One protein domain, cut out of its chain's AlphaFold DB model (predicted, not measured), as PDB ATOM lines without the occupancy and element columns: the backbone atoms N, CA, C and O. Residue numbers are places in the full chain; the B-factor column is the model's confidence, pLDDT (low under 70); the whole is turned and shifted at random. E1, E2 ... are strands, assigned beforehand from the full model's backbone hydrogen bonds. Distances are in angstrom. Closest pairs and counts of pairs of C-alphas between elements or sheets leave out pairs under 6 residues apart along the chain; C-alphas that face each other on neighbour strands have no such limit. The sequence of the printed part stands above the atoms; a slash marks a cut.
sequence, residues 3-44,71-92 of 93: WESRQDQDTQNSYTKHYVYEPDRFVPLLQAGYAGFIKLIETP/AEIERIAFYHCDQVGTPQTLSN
ATOM      1  N   TRP A   3     -17.433  42.519  39.793       90.75
ATOM      2  CA  TRP A   3     -17.666  41.090  39.625       90.75
ATOM      3  C   TRP A   3     -19.148  40.852  39.366       90.75
ATOM      4  O   TRP A   3     -19.991  41.435  40.049       90.75
ATOM      5  N   GLU A   4     -19.454  39.981  38.412       92.06
ATOM      6  CA  GLU A   4     -20.771  39.363  38.282       92.06
ATOM      7  C   GLU A   4     -20.637  37.872  38.581       92.06
ATOM      8  O   GLU A   4     -19.726  37.210  38.086       92.06
ATOM      9  N   SER A   5     -21.537  37.336  39.396       91.81
ATOM     10  CA  SER A   5     -21.545  35.917  39.731       91.81
ATOM     11  C   SER A   5     -22.972  35.408  39.766       91.81
ATOM     12  O   SER A   5     -23.860  36.051  40.328       91.81
ATOM     13  N   ARG A   6     -23.178  34.220  39.205       91.56
ATOM     14  CA  ARG A   6     -24.439  33.494  39.274       91.56
ATOM     15  C   ARG A   6     -24.166  32.096  39.803       91.56
ATOM     16  O   ARG A   6     -23.319  31.385  39.269       91.56
ATOM     17  N   GLN A   7     -24.902  31.718  40.842       91.06
ATOM     18  CA  GLN A   7     -24.946  30.351  41.336       91.06
ATOM     19  C   GLN A   7     -26.279  29.730  40.922       91.06
ATOM     20  O   GLN A   7     -27.334  30.315  41.160       91.06
ATOM     21  N   ASP A   8     -26.217  28.561  40.299       89.38
ATOM     22  CA  ASP A   8     -27.380  27.801  39.846       89.38
ATOM     23  C   ASP A   8     -27.368  26.392  40.473       89.38
ATOM     24  O   ASP A   8     -26.351  25.961  41.024       89.38
ATOM     25  N   GLN A   9     -28.505  25.689  40.444       84.81
ATOM     26  CA  GLN A   9     -28.585  24.301  40.920       84.81
ATOM     27  C   GLN A   9     -27.806  23.366  39.994       84.81
ATOM     28  O   GLN A   9     -27.152  22.436  40.468       84.81
ATOM     29  N   ASP A  10     -27.846  23.643  38.688       84.94
ATOM     30  CA  ASP A  10     -26.946  23.022  37.728       84.94
ATOM     31  C   ASP A  10     -25.630  23.804  37.690       84.94
ATOM     32  O   ASP A  10     -25.552  24.934  37.199       84.94
ATOM     33  N   THR A  11     -24.568  23.195  38.218       77.06
ATOM     34  CA  THR A  11     -23.236  23.805  38.279       77.06
ATOM     35  C   THR A  11     -22.703  24.237  36.912       77.06
ATOM     36  O   THR A  11     -21.919  25.178  36.872       77.06
ATOM     37  N   GLN A  12     -23.165  23.630  35.809       80.62
ATOM     38  CA  GLN A  12     -22.766  24.010  34.445       80.62
ATOM     39  C   GLN A  12     -23.257  25.410  34.042       80.62
ATOM     40  O   GLN A  12     -22.664  26.050  33.182       80.62
ATOM     41  N   ASN A  13     -24.314  25.912  34.687       84.88
ATOM     42  CA  ASN A  13     -24.845  27.258  34.455       84.88
ATOM     43  C   ASN A  13     -24.316  28.295  35.454       84.88
ATOM     44  O   ASN A  13     -24.683  29.473  35.390       84.88
ATOM     45  N   SER A  14     -23.490  27.867  36.411       90.12
ATOM     46  CA  SER A  14     -22.858  28.779  37.355       90.12
ATOM     47  C   SER A  14     -21.659  29.440  36.698       90.12
ATOM     48  O   SER A  14     -20.839  28.774  36.079       90.12
ATOM     49  N   TYR A  15     -21.518  30.748  36.872       90.00
ATOM     50  CA  TYR A  15     -20.389  31.483  36.315       90.00
ATOM     51  C   TYR A  15     -19.970  32.617  37.233       90.00
ATOM     52  O   TYR A  15     -20.739  33.107  38.066       90.00
ATOM     53  N   THR A  16     -18.737  33.063  37.037       93.06
ATOM     54  CA  THR A  16     -18.246  34.332  37.558       93.06
ATOM     55  C   THR A  16     -17.520  35.051  36.434       93.06
ATOM     56  O   THR A  16     -16.711  34.429  35.747       93.06
ATOM     57  N   LYS A  17     -17.782  36.345  36.237       93.94
ATOM     58  CA  LYS A  17     -16.941  37.200  35.395       93.94
ATOM     59  C   LYS A  17     -16.368  38.349  36.202       93.94
ATOM     60  O   LYS A  17     -17.030  38.928  37.064       93.94
ATOM     61  N   HIS A  18     -15.125  38.675  35.894       93.62
ATOM     62  CA  HIS A  18     -14.402  39.791  36.472       93.62
ATOM     63  C   HIS A  18     -14.133  40.837  35.402       93.62
ATOM     64  O   HIS A  18     -13.511  40.526  34.389       93.62
ATOM     65  N   TYR A  19     -14.552  42.072  35.658       94.81
ATOM     66  CA  TYR A  19     -14.325  43.203  34.771       94.81
ATOM     67  C   TYR A  19     -13.233  44.118  35.325       94.81
ATOM     68  O   TYR A  19     -13.301  44.597  36.469       94.81
ATOM     69  N   VAL A  20     -12.239  44.388  34.481       95.31
ATOM     70  CA  VAL A  20     -11.139  45.314  34.757       95.31
ATOM     71  C   VAL A  20     -11.313  46.551  33.886       95.31
ATOM     72  O   VAL A  20     -11.558  46.441  32.687       95.31
ATOM     73  N   TYR A  21     -11.162  47.722  34.499       94.94
ATOM     74  CA  TYR A  21     -11.336  49.028  33.866       94.94
ATOM     75  C   TYR A  21     -10.058  49.852  34.000       94.94
ATOM     76  O   TYR A  21      -9.230  49.579  34.875       94.94
ATOM     77  N   GLU A  22      -9.914  50.869  33.154       93.94
ATOM     78  CA  GLU A  22      -8.893  51.900  33.331       93.94
ATOM     79  C   GLU A  22      -9.026  52.595  34.701       93.94
ATOM     80  O   GLU A  22     -10.138  52.752  35.217       93.94
ATOM     81  N   PRO A  23      -7.913  53.045  35.308       93.38
ATOM     82  CA  PRO A  23      -7.960  53.854  36.520       93.38
ATOM     83  C   PRO A  23      -8.809  55.113  36.322       93.38
ATOM     84  O   PRO A  23      -8.692  55.795  35.305       93.38
ATOM     85  N   ASP A  24      -9.660  55.414  37.305       91.31
ATOM     86  CA  ASP A  24     -10.507  56.615  37.354       91.31
ATOM     87  C   ASP A  24     -11.415  56.830  36.125       91.31
ATOM     88  O   ASP A  24     -11.887  57.940  35.867       91.31
ATOM     89  N   ARG A  25     -11.690  55.766  35.360       90.31
ATOM     90  CA  ARG A  25     -12.546  55.791  34.169       90.31
ATOM     91  C   ARG A  25     -13.430  54.550  34.085       90.31
ATOM     92  O   ARG A  25     -13.140  53.507  34.655       90.31
ATOM     93  N   PHE A  26     -14.505  54.658  33.309       90.12
ATOM     94  CA  PHE A  26     -15.420  53.545  33.025       90.12
ATOM     95  C   PHE A  26     -15.072  52.789  31.731       90.12
ATOM     96  O   PHE A  26     -15.898  52.034  31.227       90.12
ATOM     97  N   VAL A  27     -13.858  52.967  31.195       94.25
ATOM     98  CA  VAL A  27     -13.396  52.269  29.984       94.25
ATOM     99  C   VAL A  27     -12.979  50.841  30.349       94.25
ATOM    100  O   VAL A  27     -12.062  50.682  31.161       94.25
ATOM    101  N   PRO A  28     -13.639  49.795  29.819       95.19
ATOM    102  CA  PRO A  28     -13.274  48.421  30.127       95.19
ATOM    103  C   PRO A  28     -12.008  48.020  29.362       95.19
ATOM    104  O   PRO A  28     -11.827  48.373  28.201       95.19
ATOM    105  N   LEU A  29     -11.140  47.257  30.022       95.25
ATOM    106  CA  LEU A  29      -9.896  46.738  29.449       95.25
ATOM    107  C   LEU A  29     -10.037  45.263  29.084       95.25
ATOM    108  O   LEU A  29      -9.763  44.857  27.956       95.25
ATOM    109  N   LEU A  30     -10.490  44.449  30.037       95.38
ATOM    110  CA  LEU A  30     -10.704  43.021  29.830       95.38
ATOM    111  C   LEU A  30     -11.814  42.481  30.727       95.38
ATOM    112  O   LEU A  30     -12.112  43.044  31.787       95.38
ATOM    113  N   GLN A  31     -12.374  41.351  30.305       95.19
ATOM    114  CA  GLN A  31     -13.204  40.484  31.131       95.19
ATOM    115  C   GLN A  31     -12.542  39.111  31.275       95.19
ATOM    116  O   GLN A  31     -12.086  38.530  30.291       95.19
ATOM    117  N   ALA A  32     -12.499  38.584  32.497       94.12
ATOM    118  CA  ALA A  32     -12.073  37.215  32.773       94.12
ATOM    119  C   ALA A  32     -13.279  36.380  33.217       94.12
ATOM    120  O   ALA A  32     -13.920  36.711  34.216       94.12
ATOM    121  N   GLY A  33     -13.586  35.322  32.470       93.38
ATOM    122  CA  GLY A  33     -14.613  34.335  32.785       93.38
ATOM    123  C   GLY A  33     -14.027  33.150  33.548       93.38
ATOM    124  O   GLY A  33     -12.949  32.652  33.220       93.38
ATOM    125  N   TYR A  34     -14.748  32.706  34.570       91.69
ATOM    126  CA  TYR A  34     -14.412  31.549  35.392       91.69
ATOM    127  C   TYR A  34     -15.467  30.464  35.195       91.69
ATOM    128  O   TYR A  34     -16.660  30.777  35.179       91.69
ATOM    129  N   ALA A  35     -15.028  29.203  35.162       85.19
ATOM    130  CA  ALA A  35     -15.861  28.024  34.893       85.19
ATOM    131  C   ALA A  35     -16.922  27.712  35.978       85.19
ATOM    132  O   ALA A  35     -17.509  26.633  35.995       85.19
ATOM    133  N   GLY A  36     -17.133  28.607  36.947       86.69
ATOM    134  CA  GLY A  36     -18.060  28.378  38.046       86.69
ATOM    135  C   GLY A  36     -18.245  29.571  38.979       86.69
ATOM    136  O   GLY A  36     -17.644  30.642  38.836       86.69
ATOM    137  N   PHE A  37     -19.093  29.366  39.985       88.38
ATOM    138  CA  PHE A  37     -19.289  30.315  41.074       88.38
ATOM    139  C   PHE A  37     -18.085  30.307  42.027       88.38
ATOM    140  O   PHE A  37     -17.708  29.260  42.561       88.38
ATOM    141  N   ILE A  38     -17.500  31.478  42.289       86.81
ATOM    142  CA  ILE A  38     -16.430  31.614  43.281       86.81
ATOM    143  C   ILE A  38     -17.056  31.686  44.676       86.81
ATOM    144  O   ILE A  38     -17.604  32.711  45.078       86.81
ATOM    145  N   LYS A  39     -16.940  30.598  45.445       84.25
ATOM    146  CA  LYS A  39     -17.386  30.579  46.842       84.25
ATOM    147  C   LYS A  39     -16.460  31.439  47.703       84.25
ATOM    148  O   LYS A  39     -15.290  31.107  47.890       84.25
ATOM    149  N   LEU A  40     -17.001  32.530  48.240       84.38
ATOM    150  CA  LEU A  40     -16.288  33.395  49.175       84.38
ATOM    151  C   LEU A  40     -16.130  32.724  50.545       84.38
ATOM    152  O   LEU A  40     -16.878  31.809  50.903       84.38
ATOM    153  N   ILE A  41     -15.145  33.196  51.308       86.25
ATOM    154  CA  ILE A  41     -15.021  32.839  52.721       86.25
ATOM    155  C   ILE A  41     -16.224  33.375  53.499       86.25
ATOM    156  O   ILE A  41     -16.782  34.417  53.152       86.25
ATOM    157  N   GLU A  42     -16.622  32.667  54.551       82.56
ATOM    158  CA  GLU A  42     -17.674  33.145  55.446       82.56
ATOM    159  C   GLU A  42     -17.209  34.414  56.163       82.56
ATOM    160  O   GLU A  42     -16.061  34.490  56.607       82.56
ATOM    161  N   THR A  43     -18.098  35.405  56.275       84.56
ATOM    162  CA  THR A  43     -17.816  36.633  57.020       84.56
ATOM    163  C   THR A  43     -17.597  36.280  58.494       84.56
ATOM    164  O   THR A  43     -18.528  35.787  59.136       84.56
ATOM    165  N   PRO A  44     -16.397  36.512  59.049       83.19
ATOM    166  CA  PRO A  44     -16.122  36.190  60.442       83.19
ATOM    167  C   PRO A  44     -16.896  37.107  61.397       83.19
ATOM    168  O   PRO A  44     -16.969  38.323  61.211       83.19
ATOM    169  N   ALA A  71     -11.365  28.823  41.539       76.94
ATOM    170  CA  ALA A  71     -12.004  28.658  40.244       76.94
ATOM    171  C   ALA A  71     -10.960  28.901  39.147       76.94
ATOM    172  O   ALA A  71     -10.210  29.883  39.204       76.94
ATOM    173  N   GLU A  72     -10.900  27.995  38.181       83.44
ATOM    174  CA  GLU A  72     -10.021  28.146  37.029       83.44
ATOM    175  C   GLU A  72     -10.554  29.253  36.117       83.44
ATOM    176  O   GLU A  72     -11.766  29.406  35.930       83.44
ATOM    177  N   ILE A  73      -9.630  30.056  35.587       88.94
ATOM    178  CA  ILE A  73      -9.953  31.027  34.545       88.94
ATOM    179  C   ILE A  73     -10.168  30.222  33.271       88.94
ATOM    180  O   ILE A  73      -9.242  29.582  32.780       88.94
ATOM    181  N   GLU A  74     -11.384  30.269  32.750       90.44
ATOM    182  CA  GLU A  74     -11.747  29.584  31.516       90.44
ATOM    183  C   GLU A  74     -11.346  30.426  30.305       90.44
ATOM    184  O   GLU A  74     -10.858  29.912  29.300       90.44
ATOM    185  N   ARG A  75     -11.541  31.747  30.406       91.19
ATOM    186  CA  ARG A  75     -11.414  32.643  29.261       91.19
ATOM    187  C   ARG A  75     -11.106  34.075  29.655       91.19
ATOM    188  O   ARG A  75     -11.582  34.566  30.674       91.19
ATOM    189  N   ILE A  76     -10.344  34.760  28.808       95.12
ATOM    190  CA  ILE A  76     -10.057  36.191  28.931       95.12
ATOM    191  C   ILE A  76     -10.353  36.844  27.588       95.12
ATOM    192  O   ILE A  76      -9.740  36.470  26.592       95.12
ATOM    193  N   ALA A  77     -11.244  37.833  27.585       95.81
ATOM    194  CA  ALA A  77     -11.533  38.645  26.411       95.81
ATOM    195  C   ALA A  77     -11.107  40.100  26.641       95.81
ATOM    196  O   ALA A  77     -11.249  40.630  27.745       95.81
ATOM    197  N   PHE A  78     -10.588  40.738  25.596       96.88
ATOM    198  CA  PHE A  78     -10.064  42.106  25.636       96.88
ATOM    199  C   PHE A  78     -10.999  43.055  24.901       96.88
ATOM    200  O   PHE A  78     -11.397  42.762  23.774       96.88
ATOM    201  N   TYR A  79     -11.321  44.190  25.517       96.44
ATOM    202  CA  TYR A  79     -12.153  45.219  24.899       96.44
ATOM    203  C   TYR A  79     -11.287  46.167  24.068       96.44
ATOM    204  O   TYR A  79     -10.301  46.720  24.554       96.44
ATOM    205  N   HIS A  80     -11.685  46.402  22.822       96.19
ATOM    206  CA  HIS A  80     -11.133  47.459  21.983       96.19
ATOM    207  C   HIS A  80     -12.143  48.600  21.916       96.19
ATOM    208  O   HIS A  80     -13.251  48.433  21.399       96.19
ATOM    209  N   CYS A  81     -11.763  49.746  22.474       96.19
ATOM    210  CA  CYS A  81     -12.637  50.902  22.617       96.19
ATOM    211  C   CYS A  81     -12.256  52.036  21.657       96.19
ATOM    212  O   CYS A  81     -11.125  52.111  21.173       96.19
ATOM    213  N   ASP A  82     -13.204  52.933  21.399       94.56
ATOM    214  CA  ASP A  82     -12.938  54.208  20.731       94.56
ATOM    215  C   ASP A  82     -12.284  55.246  21.674       94.56
ATOM    216  O   ASP A  82     -11.952  54.959  22.825       94.56
ATOM    217  N   GLN A  83     -12.103  56.482  21.190       91.50
ATOM    218  CA  GLN A  83     -11.449  57.565  21.943       91.50
ATOM    219  C   GLN A  83     -12.190  57.991  23.220       91.50
ATOM    220  O   GLN A  83     -11.565  58.572  24.107       91.50
ATOM    221  N   VAL A  84     -13.500  57.741  23.313       92.50
ATOM    222  CA  VAL A  84     -14.310  58.078  24.497       92.50
ATOM    223  C   VAL A  84     -14.547  56.865  25.398       92.50
ATOM    224  O   VAL A  84     -15.194  56.993  26.437       92.50
ATOM    225  N   GLY A  85     -13.983  55.706  25.044       91.88
ATOM    226  CA  GLY A  85     -14.040  54.493  25.848       91.88
ATOM    227  C   GLY A  85     -15.256  53.610  25.589       91.88
ATOM    228  O   GLY A  85     -15.545  52.735  26.404       91.88
ATOM    229  N   THR A  86     -15.968  53.813  24.477       94.62
ATOM    230  CA  THR A  86     -17.077  52.936  24.090       94.62
ATOM    231  C   THR A  86     -16.515  51.638  23.517       94.62
ATOM    232  O   THR A  86     -15.737  51.704  22.560       94.62
ATOM    233  N   PRO A  87     -16.901  50.460  24.037       95.12
ATOM    234  CA  PRO A  87     -16.489  49.181  23.468       95.12
ATOM    235  C   PRO A  87     -16.990  49.013  22.031       95.12
ATOM    236  O   PRO A  87     -18.190  49.112  21.783       95.12
ATOM    237  N   GLN A  88     -16.076  48.743  21.098       95.81
ATOM    238  CA  GLN A  88     -16.388  48.530  19.679       95.81
ATOM    239  C   GLN A  88     -16.246  47.059  19.288       95.81
ATOM    240  O   GLN A  88     -17.076  46.530  18.552       95.81
ATOM    241  N   THR A  89     -15.208  46.383  19.785       96.00
ATOM    242  CA  THR A  89     -14.967  44.959  19.513       96.00
ATOM    243  C   THR A  89     -14.347  44.246  20.712       96.00
ATOM    244  O   THR A  89     -13.774  44.873  21.608       96.00
ATOM    245  N   LEU A  90     -14.470  42.917  20.720       95.25
ATOM    246  CA  LEU A  90     -13.836  42.014  21.675       95.25
ATOM    247  C   LEU A  90     -12.887  41.066  20.938       95.25
ATOM    248  O   LEU A  90     -13.193  40.602  19.841       95.25
ATOM    249  N   SER A  91     -11.743  40.780  21.553       96.00
ATOM    250  CA  SER A  91     -10.772  39.795  21.062       96.00
ATOM    251  C   SER A  91     -10.582  38.672  22.075       96.00
ATOM    252  O   SER A  91     -10.739  38.897  23.276       96.00
ATOM    253  N   ASN A  92     -10.187  37.488  21.593       88.38
ATOM    254  CA  ASN A  92     -10.066  36.245  22.375       88.38
ATOM    255  C   ASN A  92     -11.393  35.797  23.006       88.38
ATOM    256  O   ASN A  92     -11.444  35.247  24.112       88.38
TER     257      ASN A  92
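What this domain is: This is residues 3 to 44 and 71 to 92 of the 93 residues of an uncharacterized protein of Acinetobacter shaoyimingii (UniProt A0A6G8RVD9). A single strongly twisted sheet of five antiparallel strands makes the body, and its strands follow one another across it in chain order. Its short edge strands lie toward opposite ends, E1 beside the first part of E2 and E5 beside the last part of E4, while residues 39 to 44 lead away from the sheet to a cut. The printed part has 64 residues with five named strands and no named helix, in the order E1, E2, E3, E4, E5 both along the chain and across the sheet, and its class is all strand. It is loose, with a radius of gyration of the C-alphas of 14.2 A, and spans 41 by 29 by 16 A.

Where its parts are: E1 is residues 3 to 6, from C-alpha 3 at (-17.666, 41.090, 39.625), and measures 10.2 A from first to last C-alpha. E2, residues 15 to 21, measures 19.9 A, and E3, residues 28 to 34, measures 17.7 A. After the cut comes E4, residues 73 to 81, the longest strand with 9 residues and 23.3 A; it begins at C-alpha 73 (-9.953, 31.027, 34.545). E5, residues 87 to 91, measures 11.3 A and ends at C-alpha 91 (-10.772, 39.795, 21.062).

How they stand to each other: E1, E2 and E3 form a meander, each strand the antiparallel neighbour of the one before. E1 and E2 are a hairpin at 167 degrees between their directions, with two pairs within hydrogen-bond range: N 4 and O 17 at 3.0 A, and N 17 and O 4 at 2.8 A. E2 and E3 are a hairpin at 161 degrees, with N 18 and O 32 at 2.9 A. E3 and E4 are antiparallel at 163 degrees, with N 31 and O 77 at 2.9 A. E4 and E5 are a hairpin at 141 degrees, with N 80 and O 89 at 2.9 A. The pairing of E4 is staggered: its residues 73 to 78 pair with E3 and its residues 78 to 81 with E5. E1 and E5 are the edge strands, and they are apart.

The domain as a whole: From edge to edge the strands' lines turn by 68 degrees and the way across the sheet turns by 75 degrees. The two C-alphas farthest apart, those of Pro 44 and Gln 83, are 44.3 A apart. Residues 45 to 70 are not printed, and C-alphas 44 and 71 are 21.9 A apart across this cut, which falls in the link from E3 to E4. Of the links printed whole, E4 to E5 is tight, and E1 to E2 and E2 to E3 are short. The mean pLDDT of the printed part is 90.8, and no printed residue is under 70.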